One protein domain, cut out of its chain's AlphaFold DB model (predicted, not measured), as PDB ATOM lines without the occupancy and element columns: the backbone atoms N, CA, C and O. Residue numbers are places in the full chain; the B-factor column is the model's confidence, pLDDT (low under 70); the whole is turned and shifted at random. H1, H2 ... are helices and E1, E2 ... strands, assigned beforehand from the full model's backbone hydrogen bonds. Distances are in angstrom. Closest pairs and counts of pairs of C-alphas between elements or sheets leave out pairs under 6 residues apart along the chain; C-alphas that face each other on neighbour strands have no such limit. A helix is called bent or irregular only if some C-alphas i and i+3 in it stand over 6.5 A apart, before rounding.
ATOM      1  N   CYS A  22     188.722 150.213 199.001       78.31
ATOM      2  CA  CYS A  22     190.084 150.051 199.495       78.31
ATOM      3  C   CYS A  22     191.081 150.316 198.355       78.31
ATOM      4  O   CYS A  22     191.004 149.691 197.295       78.31
ATOM      5  N   THR A  23     192.054 151.201 198.568       81.12
ATOM      6  CA  THR A  23     193.106 151.474 197.577       81.12
ATOM      7  C   THR A  23     194.020 150.259 197.432       81.12
ATOM      8  O   THR A  23     194.592 149.805 198.425       81.12
ATOM      9  N   GLN A  24     194.208 149.748 196.212       75.25
ATOM     10  CA  GLN A  24     195.190 148.688 195.960       75.25
ATOM     11  C   GLN A  24     196.618 149.162 196.276       75.25
ATOM     12  O   GLN A  24     197.031 150.259 195.899       75.25
ATOM     13  N   ALA A  25     197.381 148.313 196.957       73.56
ATOM     14  CA  ALA A  25     198.796 148.496 197.241       73.56
ATOM     15  C   ALA A  25     199.607 147.666 196.235       73.56
ATOM     16  O   ALA A  25     199.743 146.458 196.405       73.56
ATOM     17  N   LEU A  26     200.115 148.316 195.184       62.88
ATOM     18  CA  LEU A  26     200.776 147.636 194.058       62.88
ATOM     19  C   LEU A  26     202.116 146.975 194.431       62.88
ATOM     20  O   LEU A  26     202.442 145.933 193.878       62.88
ATOM     21  N   ASP A  27     202.845 147.536 195.402       58.62
ATOM     22  CA  ASP A  27     204.120 147.003 195.903       58.62
ATOM     23  C   ASP A  27     204.198 147.119 197.442       58.62
ATOM     24  O   ASP A  27     204.757 148.087 197.972       58.62
ATOM     25  N   PRO A  28     203.642 146.171 198.220       55.19
ATOM     26  CA  PRO A  28     203.988 146.058 199.632       55.19
ATOM     27  C   PRO A  28     205.457 145.624 199.746       55.19
ATOM     28  O   PRO A  28     205.836 144.574 199.225       55.19
ATOM     29  N   GLU A  29     206.292 146.422 200.423       50.38
ATOM     30  CA  GLU A  29     207.727 146.133 200.570       50.38
ATOM     31  C   GLU A  29     208.001 144.674 200.975       50.38
ATOM     32  O   GLU A  29     207.296 144.107 201.811       50.38
ATOM     33  N   THR A  30     209.086 144.099 200.443       46.00
ATOM     34  CA  THR A  30     209.512 142.701 200.628       46.00
ATOM     35  C   THR A  30     209.637 142.296 202.102       46.00
ATOM     36  O   THR A  30     210.722 142.359 202.689       46.00
ATOM     37  N   ARG A  31     208.534 141.877 202.731       49.16
ATOM     38  CA  ARG A  31     208.488 141.626 204.176       49.16
ATOM     39  C   ARG A  31     207.674 140.393 204.538       49.16
ATOM     40  O   ARG A  31     206.528 140.207 204.139       49.16
ATOM     41  N   LYS A  32     208.275 139.608 205.430       49.44
ATOM     42  CA  LYS A  32     207.609 138.653 206.319       49.44
ATOM     43  C   LYS A  32     206.374 139.322 206.940       49.44
ATOM     44  O   LYS A  32     206.465 140.469 207.369       49.44
ATOM     45  N   SER A  33     205.243 138.625 206.962       57.31
ATOM     46  CA  SER A  33     204.007 139.137 207.566       57.31
ATOM     47  C   SER A  33     204.212 139.515 209.039       57.31
ATOM     48  O   SER A  33     204.822 138.736 209.778       57.31
ATOM     49  N   ASN A  34     203.666 140.659 209.474       61.91
ATOM     50  CA  ASN A  34     203.574 140.977 210.905       61.91
ATOM     51  C   ASN A  34     202.375 140.258 211.550       61.91
ATOM     52  O   ASN A  34     202.377 140.043 212.760       61.91
ATOM     53  N   THR A  35     201.361 139.881 210.760       66.56
ATOM     54  CA  THR A  35     200.177 139.140 211.213       66.56
ATOM     55  C   THR A  35     199.663 138.143 210.173       66.56
ATOM     56  O   THR A  35     199.190 138.501 209.093       66.56
ATOM     57  N   GLY A  36     199.688 136.853 210.506       70.62
ATOM     58  CA  GLY A  36     198.818 135.882 209.851       70.62
ATOM     59  C   GLY A  36     197.368 136.105 210.280       70.62
ATOM     60  O   GLY A  36     197.105 136.439 211.439       70.62
ATOM     61  N   PHE A  37     196.424 135.906 209.366       77.50
ATOM     62  CA  PHE A  37     194.999 135.886 209.692       77.50
ATOM     63  C   PHE A  37     194.500 134.442 209.839       77.50
ATOM     64  O   PHE A  37     195.051 133.506 209.260       77.50
ATOM     65  N   ARG A  38     193.443 134.252 210.628       77.00
ATOM     66  CA  ARG A  38     192.733 132.982 210.797       77.00
ATOM     67  C   ARG A  38     191.280 133.142 210.358       77.00
ATOM     68  O   ARG A  38     190.635 134.130 210.701       77.00
ATOM     69  N   PHE A  39     190.779 132.136 209.649       81.12
ATOM     70  CA  PHE A  39     189.369 131.979 209.309       81.12
ATOM     71  C   PHE A  39     188.514 131.678 210.554       81.12
ATOM     72  O   PHE A  39     188.847 130.790 211.347       81.12
ATOM     73  N   GLU A  40     187.390 132.377 210.691       79.94
ATOM     74  CA  GLU A  40     186.380 132.178 211.730       79.94
ATOM     75  C   GLU A  40     184.978 132.177 211.098       79.94
ATOM     76  O   GLU A  40     184.557 133.163 210.487       79.94
ATOM     77  N   SER A  41     184.233 131.078 211.267       78.31
ATOM     78  CA  SER A  41     182.805 131.044 210.924       78.31
ATOM     79  C   SER A  41     182.041 131.895 211.933       78.31
ATOM     80  O   SER A  41     182.181 131.686 213.138       78.31
ATOM     81  N   VAL A  42     181.239 132.841 211.450       77.31
ATOM     82  CA  VAL A  42     180.337 133.645 212.288       77.31
ATOM     83  C   VAL A  42     179.012 132.904 212.460       77.31
ATOM     84  O   VAL A  42     178.500 132.796 213.571       77.31
ATOM     85  N   ASP A  43     178.502 132.339 211.367       80.50
ATOM     86  CA  ASP A  43     177.348 131.445 211.328       80.50
ATOM     87  C   ASP A  43     177.458 130.496 210.110       80.50
ATOM     88  O   ASP A  43     178.559 130.267 209.600       80.50
ATOM     89  N   ASN A  44     176.340 129.900 209.676       71.62
ATOM     90  CA  ASN A  44     176.281 128.949 208.557       71.62
ATOM     91  C   ASN A  44     176.417 129.597 207.165       71.62
ATOM     92  O   ASN A  44     176.660 128.884 206.193       71.62
ATOM     93  N   ALA A  45     176.209 130.909 207.051       72.12
ATOM     94  CA  ALA A  45     176.377 131.676 205.820       72.12
ATOM     95  C   ALA A  45     177.623 132.567 205.896       72.12
ATOM     96  O   ALA A  45     178.415 132.592 204.954       72.12
ATOM     97  N   ASN A  46     177.816 133.251 207.027       73.69
ATOM     98  CA  ASN A  46     178.818 134.294 207.205       73.69
ATOM     99  C   ASN A  46     180.122 133.771 207.821       73.69
ATOM    100  O   ASN A  46     180.132 133.044 208.819       73.69
ATOM    101  N   TRP A  47     181.244 134.263 207.303       78.06
ATOM    102  CA  TRP A  47     182.572 134.097 207.890       78.06
ATOM    103  C   TRP A  47     183.336 135.420 207.902       78.06
ATOM    104  O   TRP A  47     182.989 136.377 207.202       78.06
ATOM    105  N   LYS A  48     184.397 135.459 208.706       83.56
ATOM    106  CA  LYS A  48     185.359 136.560 208.762       83.56
ATOM    107  C   LYS A  48     186.777 136.025 208.959       83.56
ATOM    108  O   LYS A  48     186.979 134.987 209.588       83.56
ATOM    109  N   TRP A  49     187.764 136.766 208.482       81.88
ATOM    110  CA  TRP A  49     189.158 136.584 208.875       81.88
ATOM    111  C   TRP A  49     189.503 137.569 209.986       81.88
ATOM    112  O   TRP A  49     189.138 138.739 209.899       81.88
ATOM    113  N   GLN A  50     190.222 137.113 211.010       80.19
ATOM    114  CA  GLN A  50     190.780 137.958 212.073       80.19
ATOM    115  C   GLN A  50     192.287 137.737 212.192       80.19
ATOM    116  O   GLN A  50     192.776 136.656 211.863       80.19
ATOM    117  N   SER A  51     193.033 138.720 212.698       77.12
ATOM    118  CA  SER A  51     194.447 138.509 213.024       77.12
ATOM    119  C   SER A  51     194.619 137.402 214.071       77.12
ATOM    120  O   SER A  51     193.921 137.369 215.082       77.12
ATOM    121  N   ARG A  52     195.560 136.488 213.817       73.31
ATOM    122  CA  ARG A  52     195.936 135.393 214.722       73.31
ATOM    123  C   ARG A  52     197.028 135.808 215.707       73.31
ATOM    124  O   ARG A  52     197.011 135.369 216.851       73.31
ATOM    125  N   ASP A  53     197.999 136.585 215.229       68.94
ATOM    126  CA  ASP A  53     199.298 136.753 215.898       68.94
ATOM    127  C   ASP A  53     199.377 138.005 216.785       68.94
ATOM    128  O   ASP A  53     200.213 138.076 217.683       68.94
ATOM    129  N   LEU A  54     198.500 138.986 216.560       67.56
ATOM    130  CA  LEU A  54     198.390 140.202 217.361       67.56
ATOM    131  C   LEU A  54     196.912 140.494 217.652       67.56
ATOM    132  O   LEU A  54     196.026 140.111 216.888       67.56
ATOM    133  N   GLN A  55     196.637 141.220 218.740       66.12
ATOM    134  CA  GLN A  55     195.294 141.712 219.055       66.12
ATOM    135  C   GLN A  55     194.950 142.902 218.140       66.12
ATOM    136  O   GLN A  55     194.984 144.064 218.546       66.12
ATOM    137  N   VAL A  56     194.682 142.594 216.872       68.56
ATOM    138  CA  VAL A  56     194.399 143.555 215.802       68.56
ATOM    139  C   VAL A  56     192.914 143.536 215.490       68.56
ATOM    140  O   VAL A  56     192.329 142.471 215.319       68.56
ATOM    141  N   VAL A  57     192.309 144.714 215.367       73.31
ATOM    142  CA  VAL A  57     190.868 144.863 215.089       73.31
ATOM    143  C   VAL A  57     190.530 144.910 213.592       73.31
ATOM    144  O   VAL A  57     189.439 145.335 213.215       73.31
ATOM    145  N   THR A  58     191.474 144.508 212.737       79.56
ATOM    146  CA  THR A  58     191.285 144.383 211.288       79.56
ATOM    147  C   THR A  58     190.611 143.049 210.981       79.56
ATOM    148  O   THR A  58     191.128 141.997 211.364       79.56
ATOM    149  N   THR A  59     189.491 143.080 210.261       84.62
ATOM    150  CA  THR A  59     188.792 141.880 209.787       84.62
ATOM    151  C   THR A  59     188.420 141.998 208.310       84.62
ATOM    152  O   THR A  59     188.298 143.103 207.789       84.62
ATOM    153  N   LEU A  60     188.252 140.858 207.636       86.06
ATOM    154  CA  LEU A  60     187.689 140.775 206.281       86.06
ATOM    155  C   LEU A  60     186.475 139.851 206.309       86.06
ATOM    156  O   LEU A  60     186.603 138.719 206.777       86.06
ATOM    157  N   ASN A  61     185.326 140.310 205.817       84.50
ATOM    158  CA  ASN A  61     184.094 139.518 205.758       84.50
ATOM    159  C   ASN A  61     183.866 138.870 204.370       84.50
ATOM    160  O   ASN A  61     184.575 139.149 203.402       84.50
ATOM    161  N   GLN A  62     182.843 138.017 204.272       78.88
ATOM    162  CA  GLN A  62     182.441 137.347 203.026       78.88
ATOM    163  C   GLN A  62     181.989 138.303 201.903       78.88
ATOM    164  O   GLN A  62     182.070 137.941 200.732       78.88
ATOM    165  N   ASN A  63     181.569 139.527 202.238       79.50
ATOM    166  CA  ASN A  63     181.174 140.565 201.280       79.50
ATOM    167  C   ASN A  63     182.381 141.336 200.708       79.50
ATOM    168  O   ASN A  63     182.196 142.394 200.113       79.50
ATOM    169  N   CYS A  64     183.609 140.844 200.904       81.44
ATOM    170  CA  CYS A  64     184.844 141.513 200.495       81.44
ATOM    171  C   CYS A  64     185.083 142.880 201.152       81.44
ATOM    172  O   CYS A  64     185.687 143.758 200.543       81.44
ATOM    173  N   GLN A  65     184.654 143.061 202.402       85.94
ATOM    174  CA  GLN A  65     184.804 144.334 203.109       85.94
ATOM    175  C   GLN A  65     185.876 144.224 204.193       85.94
ATOM    176  O   GLN A  65     185.761 143.386 205.097       85.94
ATOM    177  N   ILE A  66     186.906 145.069 204.127       85.75
ATOM    178  CA  ILE A  66     187.848 145.238 205.235       85.75
ATOM    179  C   ILE A  66     187.181 146.140 206.267       85.75
ATOM    180  O   ILE A  66     186.842 147.279 205.964       85.75
ATOM    181  N   HIS A  67     187.058 145.673 207.504       85.75
ATOM    182  CA  HIS A  67     186.653 146.499 208.639       85.75
ATOM    183  C   HIS A  67     187.846 146.721 209.569       85.75
ATOM    184  O   HIS A  67     188.622 145.801 209.831       85.75
ATOM    185  N   GLN A  68     187.955 147.919 210.140       78.69
ATOM    186  CA  GLN A  68     188.802 148.173 211.302       78.69
ATOM    187  C   GLN A  68     187.967 148.752 212.436       78.69
ATOM    188  O   GLN A  68     187.512 149.886 212.329       78.69
ATOM    189  N   GLY A  69     187.791 148.054 213.559       71.00
ATOM    190  CA  GLY A  69     187.086 148.673 214.688       71.00
ATOM    191  C   GLY A  69     186.703 147.760 215.845       71.00
ATOM    192  O   GLY A  69     186.837 146.545 215.790       71.00
ATOM    193  N   GLY A  70     186.195 148.382 216.912       56.97
ATOM    194  CA  GLY A  70     185.609 147.677 218.060       56.97
ATOM    195  C   GLY A  70     186.547 147.392 219.239       56.97
ATOM    196  O   GLY A  70     186.122 146.746 220.190       56.97
ATOM    197  N   GLY A  71     187.794 147.882 219.236       60.38
ATOM    198  CA  GLY A  71     188.728 147.634 220.343       60.38
ATOM    199  C   GLY A  71     189.939 148.569 220.425       60.38
ATOM    200  O   GLY A  71     190.191 149.402 219.551       60.38
ATOM    201  N   GLY A  72     190.699 148.418 221.514       58.69
ATOM    202  CA  GLY A  72     191.939 149.151 221.810       58.69
ATOM    203  C   GLY A  72     193.209 148.514 221.235       58.69
ATOM    204  O   GLY A  72     194.266 148.637 221.843       58.69
ATOM    205  N   GLY A  73     193.092 147.788 220.121       67.81
ATOM    206  CA  GLY A  73     194.200 147.077 219.480       67.81
ATOM    207  C   GLY A  73     194.937 147.899 218.422       67.81
ATOM    208  O   GLY A  73     194.515 149.000 218.056       67.81
ATOM    209  N   ALA A  74     196.015 147.317 217.895       72.81
ATOM    210  CA  ALA A  74     196.650 147.788 216.669       72.81
ATOM    211  C   ALA A  74     195.748 147.522 215.446       72.81
ATOM    212  O   ALA A  74     194.726 146.831 215.540       72.81
ATOM    213  N   PHE A  75     196.140 148.039 214.286       74.06
ATOM    214  CA  PHE A  75     195.517 147.730 213.003       74.06
ATOM    215  C   PHE A  75     196.590 147.372 211.967       74.06
ATOM    216  O   PHE A  75     197.688 147.927 211.992       74.06
ATOM    217  N   ALA A  76     196.310 146.415 211.079       77.69
ATOM    218  CA  ALA A  76     197.147 146.224 209.895       77.69
ATOM    219  C   ALA A  76     196.953 147.450 208.996       77.69
ATOM    220  O   ALA A  76     195.811 147.842 208.810       77.69
ATOM    221  N   ALA A  77     198.020 148.055 208.473       79.25
ATOM    222  CA  ALA A  77     197.937 149.187 207.539       79.25
ATOM    223  C   ALA A  77     197.747 148.724 206.082       79.25
ATOM    224  O   ALA A  77     197.140 149.418 205.265       79.25
ATOM    225  N   THR A  78     198.231 147.518 205.782       83.31
ATOM    226  CA  THR A  78     198.081 146.845 204.490       83.31
ATOM    227  C   THR A  78     197.764 145.377 204.741       83.31
ATOM    228  O   THR A  78     198.377 144.757 205.620       83.31
ATOM    229  N   ILE A  79     196.847 144.811 203.956       83.31
ATOM    230  CA  ILE A  79     196.657 143.359 203.849       83.31
ATOM    231  C   ILE A  79     196.899 142.897 202.413       83.31
ATOM    232  O   ILE A  79     196.656 143.644 201.469       83.31
ATOM    233  N   CYS A  80     197.337 141.654 202.262       83.25
ATOM    234  CA  CYS A  80     197.359 140.928 200.999       83.25
ATOM    235  C   CYS A  80     196.533 139.655 201.119       83.25
ATOM    236  O   CYS A  80     196.458 139.042 202.189       83.25
ATOM    237  N   ILE A  81     195.942 139.256 199.998       83.56
ATOM    238  CA  ILE A  81     195.057 138.105 199.881       83.56
ATOM    239  C   ILE A  81     195.573 137.238 198.732       83.56
ATOM    240  O   ILE A  81     195.807 137.743 197.635       83.56
ATOM    241  N   ASP A  82     195.735 135.941 198.996       81.12
ATOM    242  CA  ASP A  82     195.963 134.893 197.993       81.12
ATOM    243  C   ASP A  82     194.621 134.224 197.678       81.12
ATOM    244  O   ASP A  82     193.932 133.721 198.576       81.12
ATOM    245  N   PHE A  83     194.252 134.258 196.402       79.19
ATOM    246  CA  PHE A  83     192.991 133.774 195.858       79.19
ATOM    247  C   PHE A  83     193.260 133.120 194.499       79.19
ATOM    248  O   PHE A  83     193.889 133.707 193.626       79.19
ATOM    249  N   ASP A  84     192.833 131.869 194.323       72.25
ATOM    250  CA  ASP A  84     192.907 131.127 193.051       72.25
ATOM    251  C   ASP A  84     194.209 131.205 192.222       72.25
ATOM    252  O   ASP A  84     194.216 130.982 191.015       72.25
ATOM    253  N   GLY A  85     195.352 131.359 192.903       65.81
ATOM    254  CA  GLY A  85     196.677 131.391 192.267       65.81
ATOM    255  C   GLY A  85     197.113 132.782 191.800       65.81
ATOM    256  O   GLY A  85     198.153 132.907 191.159       65.81
ATOM    257  N   ASN A  86     196.343 133.811 192.149       74.38
ATOM    258  CA  ASN A  86     196.702 135.214 192.048       74.38
ATOM    259  C   ASN A  86     196.852 135.810 193.462       74.38
ATOM    260  O   ASN A  86     196.359 135.254 194.446       74.38
ATOM    261  N   TYR A  87     197.531 136.948 193.572       78.56
ATOM    262  CA  TYR A  87     197.581 137.718 194.808       78.56
ATOM    263  C   TYR A  87     197.403 139.202 194.509       78.56
ATOM    264  O   TYR A  87     197.851 139.708 193.483       78.56
ATOM    265  N   ALA A  88     196.756 139.903 195.429       81.06
ATOM    266  CA  ALA A  88     196.647 141.351 195.406       81.06
ATOM    267  C   ALA A  88     196.600 141.871 196.844       81.06
ATOM    268  O   ALA A  88     196.450 141.101 197.801       81.06
ATOM    269  N   CYS A  89     196.800 143.175 196.994       82.50
ATOM    270  CA  CYS A  89     196.995 143.814 198.285       82.50
ATOM    271  C   CYS A  89     196.277 145.158 198.329       82.50
ATOM    272  O   CYS A  89     196.146 145.826 197.305       82.50
ATOM    273  N   TRP A  90     195.841 145.573 199.516       85.50
ATOM    274  CA  TRP A  90     195.107 146.819 199.720       85.50
ATOM    275  C   TRP A  90     195.562 147.519 200.986       85.50
ATOM    276  O   TRP A  90     195.810 146.890 202.022       85.50
ATOM    277  N   VAL A  91     195.602 148.844 200.898       84.38
ATOM    278  CA  VAL A  91     195.615 149.721 202.059       84.38
ATOM    279  C   VAL A  91     194.274 149.557 202.765       84.38
ATOM    280  O   VAL A  91     193.207 149.683 202.166       84.38
ATOM    281  N   THR A  92     194.337 149.231 204.046       82.50
ATOM    282  CA  THR A  92     193.158 149.071 204.897       82.50
ATOM    283  C   THR A  92     192.508 150.429 205.199       82.50
ATOM    284  O   THR A  92     193.225 151.433 205.213       82.50
ATOM    285  N   PRO A  93     191.207 150.492 205.536       82.06
ATOM    286  CA  PRO A  93     190.561 151.756 205.882       82.06
ATOM    287  C   PRO A  93     191.060 152.242 207.252       82.06
ATOM    288  O   PRO A  93     191.713 151.486 207.970       82.06
ATOM    289  N   ALA A  94     190.763 153.483 207.648       80.00
ATOM    290  CA  ALA A  94     191.201 153.970 208.956       80.00
ATOM    291  C   ALA A  94     190.411 153.327 210.115       80.00
ATOM    292  O   ALA A  94     189.396 152.648 209.937       80.00
ATOM    293  N   LYS A  95     190.852 153.582 211.350       76.81
ATOM    294  CA  LYS A  95     190.173 153.090 212.553       76.81
ATOM    295  C   LYS A  95     188.700 153.525 212.596       76.81
ATOM    296  O   LYS A  95     188.388 154.707 212.481       76.81
ATOM    297  N   ASN A  96     187.824 152.565 212.892       77.06
ATOM    298  CA  ASN A  96     186.360 152.658 212.894       77.06
ATOM    299  C   ASN A  96     185.729 152.879 211.505       77.06
ATOM    300  O   ASN A  96     184.590 153.337 211.428       77.06
ATOM    301  N   GLN A  97     186.435 152.535 210.425       80.69
ATOM    302  CA  GLN A  97     185.911 152.557 209.059       80.69
ATOM    303  C   GLN A  97     185.835 151.149 208.446       80.69
ATOM    304  O   GLN A  97     186.387 150.169 208.962       80.69
ATOM    305  N   VAL A  98     185.126 151.079 207.323       84.44
ATOM    306  CA  VAL A  98     185.014 149.933 206.421       84.44
ATOM    307  C   VAL A  98     185.411 150.394 205.019       84.44
ATOM    308  O   VAL A  98     185.156 151.547 204.679       84.44
ATOM    309  N   CYS A  99     186.029 149.520 204.227       82.94
ATOM    310  CA  CYS A  99     186.170 149.719 202.788       82.94
ATOM    311  C   CYS A  99     185.900 148.422 202.024       82.94
ATOM    312  O   CYS A  99     186.169 147.328 202.532       82.94
ATOM    313  N   ASP A 100     185.389 148.555 200.804       81.31
ATOM    314  CA  ASP A 100     185.122 147.427 199.908       81.31
ATOM    315  C   ASP A 100     186.362 147.145 199.044       81.31
ATOM    316  O   ASP A 100     186.945 148.057 198.451       81.31
ATOM    317  N   LEU A 101     186.783 145.881 198.957       77.81
ATOM    318  CA  LEU A 101     187.883 145.469 198.086       77.81
ATOM    319  C   LEU A 101     187.482 145.590 196.614       77.81
ATOM    320  O   LEU A 101     186.476 145.023 196.192       77.81
ATOM    321  N   VAL A 102     188.329 146.238 195.815       73.06
ATOM    322  CA  VAL A 102     188.216 146.253 194.350       73.06
ATOM    323  C   VAL A 102     189.451 145.596 193.751       73.06
ATOM    324  O   VAL A 102     190.579 145.989 194.058       73.06
ATOM    325  N   PHE A 103     189.230 144.609 192.887       68.50
ATOM    326  CA  PHE A 103     190.236 143.995 192.022       68.50
ATOM    327  C   PHE A 103     190.136 144.678 190.641       68.50
ATOM    328  O   PHE A 103     189.132 145.337 190.356       68.50
ATOM    329  N   GLU A 104     191.193 144.659 189.821       57.56
ATOM    330  CA  GLU A 104     191.247 145.525 188.629       57.56
ATOM    331  C   GLU A 104     190.075 145.315 187.648       57.56
ATOM    332  O   GLU A 104     189.687 144.194 187.349       57.56
ATOM    333  N   GLN A 105     189.543 146.435 187.139       46.66
ATOM    334  CA  GLN A 105     188.448 146.557 186.162       46.66
ATOM    335  C   GLN A 105     187.221 145.640 186.375       46.66
ATOM    336  O   GLN A 105     187.081 144.583 185.770       46.66
ATOM    337  N   ASN A 106     186.232 146.187 187.091       43.66
ATOM    338  CA  ASN A 106     184.822 145.755 187.138       43.66
ATOM    339  C   ASN A 106     184.481 144.434 187.840       43.66
ATOM    340  O   ASN A 106     183.294 144.119 187.932       43.66
ATOM    341  N   GLU A 107     185.442 143.718 188.417       44.56
ATOM    342  CA  GLU A 107     185.142 142.533 189.219       44.56
ATOM    343  C   GLU A 107     185.683 142.676 190.646       44.56
ATOM    344  O   GLU A 107     186.849 142.444 190.935       44.56
ATOM    345  N   ALA A 108     184.784 142.980 191.582       50.97
ATOM    346  CA  ALA A 108     184.870 142.443 192.936       50.97
ATOM    347  C   ALA A 108     183.815 141.333 193.033       50.97
ATOM    348  O   ALA A 108     182.719 141.570 193.551       50.97
ATOM    349  N   PRO A 109     184.057 140.139 192.457       51.72
ATOM    350  CA  PRO A 109     183.082 139.085 192.566       51.72
ATOM    351  C   PRO A 109     183.157 138.577 194.001       51.72
ATOM    352  O   PRO A 109     184.231 138.271 194.526       51.72
ATOM    353  N   ILE A 110     181.990 138.421 194.618       56.22
ATOM    354  CA  ILE A 110     181.807 137.773 195.925       56.22
ATOM    355  C   ILE A 110     182.534 136.405 195.965       56.22
ATOM    356  O   ILE A 110     182.930 135.915 197.023       56.22
ATOM    357  N   ASP A 111     182.758 135.800 194.798       63.19
ATOM    358  CA  ASP A 111     183.492 134.553 194.611       63.19
ATOM    359  C   ASP A 111     184.998 134.653 194.898       63.19
ATOM    360  O   ASP A 111     185.536 133.702 195.463       63.19
ATOM    361  N   VAL A 112     185.673 135.789 194.658       69.62
ATOM    362  CA  VAL A 112     187.087 135.937 195.064       69.62
ATOM    363  C   VAL A 112     187.213 135.806 196.578       69.62
ATOM    364  O   VAL A 112     188.067 135.062 197.057       69.62
ATOM    365  N   CYS A 113     186.301 136.409 197.341       75.56
ATOM    366  CA  CYS A 113     186.301 136.257 198.793       75.56
ATOM    367  C   CYS A 113     185.995 134.822 199.239       75.56
ATOM    368  O   CYS A 113     186.624 134.331 200.175       75.56
ATOM    369  N   LYS A 114     185.119 134.092 198.535       74.25
ATOM    370  CA  LYS A 114     184.924 132.646 198.769       74.25
ATOM    371  C   LYS A 114     186.156 131.799 198.406       74.25
ATOM    372  O   LYS A 114     186.306 130.718 198.967       74.25
ATOM    373  N   SER A 115     187.013 132.271 197.500       76.56
ATOM    374  CA  SER A 115     188.224 131.576 197.026       76.56
ATOM    375  C   SER A 115     189.501 131.876 197.829       76.56
ATOM    376  O   SER A 115     190.579 131.393 197.474       76.56
ATOM    377  N   ILE A 116     189.412 132.670 198.904       79.69
ATOM    378  CA  ILE A 116     190.578 133.063 199.707       79.69
ATOM    379  C   ILE A 116     191.254 131.836 200.317       79.69
ATOM    380  O   ILE A 116     190.686 131.135 201.159       79.69
ATOM    381  N   LYS A 117     192.516 131.633 199.939       78.06
ATOM    382  CA  LYS A 117     193.383 130.569 200.455       78.06
ATOM    383  C   LYS A 117     194.158 131.033 201.679       78.06
ATOM    384  O   LYS A 117     194.346 130.262 202.619       78.06
ATOM    385  N   ASN A 118     194.609 132.287 201.672       79.38
ATOM    386  CA  ASN A 118     195.408 132.861 202.747       79.38
ATOM    387  C   ASN A 118     195.291 134.393 202.782       79.38
ATOM    388  O   ASN A 118     195.106 135.031 201.746       79.38
ATOM    389  N   ILE A 119     195.458 134.981 203.969       82.69
ATOM    390  CA  ILE A 119     195.548 136.433 204.171       82.69
ATOM    391  C   ILE A 119     196.687 136.730 205.140       82.69
ATOM    392  O   ILE A 119     196.827 136.096 206.193       82.69
ATOM    393  N   TRP A 120     197.473 137.743 204.807       81.75
ATOM    394  CA  TRP A 120     198.511 138.283 205.670       81.75
ATOM    395  C   TRP A 120     198.468 139.807 205.680       81.75
ATOM    396  O   TRP A 120     197.928 140.430 204.767       81.75
ATOM    397  N   GLY A 121     199.021 140.419 206.723       79.81
ATOM    398  CA  GLY A 121     199.077 141.869 206.821       79.81
ATOM    399  C   GLY A 121     200.292 142.381 207.574       79.81
ATOM    400  O   GLY A 121     201.012 141.646 208.261       79.81
ATOM    401  N   TRP A 122     200.501 143.684 207.441       77.56
ATOM    402  CA  TRP A 122     201.565 144.403 208.125       77.56
ATOM    403  C   TRP A 122     200.956 145.492 208.991       77.56
ATOM    404  O   TRP A 122     200.307 146.415 208.503       77.56
ATOM    405  N   VAL A 123     201.146 145.350 210.300       72.06
ATOM    406  CA  VAL A 123     200.916 146.414 211.281       72.06
ATOM    407  C   VAL A 123     202.028 147.448 211.124       72.06
ATOM    408  O   VAL A 123     203.191 147.052 210.995       72.06
ATOM    409  N   ALA A 124     201.645 148.726 211.102       61.22
ATOM    410  CA  ALA A 124     202.545 149.881 211.109       61.22
ATOM    411  C   ALA A 124     202.863 150.330 212.545       61.22
ATOM    412  O   ALA A 124     201.970 150.173 213.410       61.22
TER     413      ALA A 124
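What this domain is: This is residues 22 to 124 of the 124 residues of an uncharacterized protein of Colletotrichum simmondsii (UniProt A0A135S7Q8). One eight-stranded sheet is bent back on itself like a flattened, open barrel: the leaf E6, E5, E8 faces the leaf E2, E3, E4, E7, and E1 is the hinge between them. The short helix H1 sits at one end of this fold, and residues 22 to 34 run outside it without a named element. The printed part has 103 residues, with named elements in the order E1 E2 E3 E4 E5 E6 E7 H1 E8; the class is mostly strand. The sheet, in the order E6 E5 E8 E1 E2 E3 E4 E7, is antiparallel throughout. The whole is compact, with a radius of gyration of the C-alphas of 12.6 A, and spans 36 by 35 by 22 A.

How they stand to each other: E1, residues 35 to 41, begins a meander, each strand the antiparallel neighbour of the one before, with E2, residues 47 to 51, E3, residues 58 to 61, and E4, residues 65 to 68. In the hairpin of E1 and E2, N 38 and O 50 are 2.8 A apart, within hydrogen-bond range. In the hairpin of E2 and E3, N 49 and O 60 are 2.8 A apart; in that of E3 and E4, N 59 and O 67 are 2.9 A apart. E5, residues 76 to 83, is apart from E4 and forms a hairpin with E6, residues 86 to 91, where N 81 and O 88 are 2.9 A apart. E7, residues 97 to 101, is the antiparallel neighbour of E4, with N 66 and O 99 2.9 A apart. The edge strands E6 and E7 come closest at the C-alphas of Trp 90 and Leu 101, 7.5 A apart. H1, residues 110 to 114, is on the sheet at a height of 7.3 A, over none of its strands; its one O i to N i+4 pair is within hydrogen-bond range. E8, residues 116 to 123, is an inner strand between E5, with N 80 and O 120 2.8 A apart, and E1, with N 35 and O 121 3.1 A apart. E1 pairs in a staggered way, with E8 over residues 35 to 36 and with E2 over residues 37 to 41.

Where its parts are: E1 begins at C-alpha 35, (200.177, 139.140, 211.213), and is 19.2 A long from first to last C-alpha. E5 is also 19.2 A long, E6 17.7 A and E8 20.5 A. H1 begins at C-alpha 110, (181.807, 137.773, 195.925). E8 ends at C-alpha 123, (200.916, 146.414, 211.281).

The domain as a whole: The two C-alphas farthest apart are those of Thr 30 and Asn 44, 36.8 A. The printed part has no cut, and no link between named elements is long. The mean pLDDT of the printed part is 73.0; 30 residues are under 70, among them residues 26 to 35 and 103 to 112.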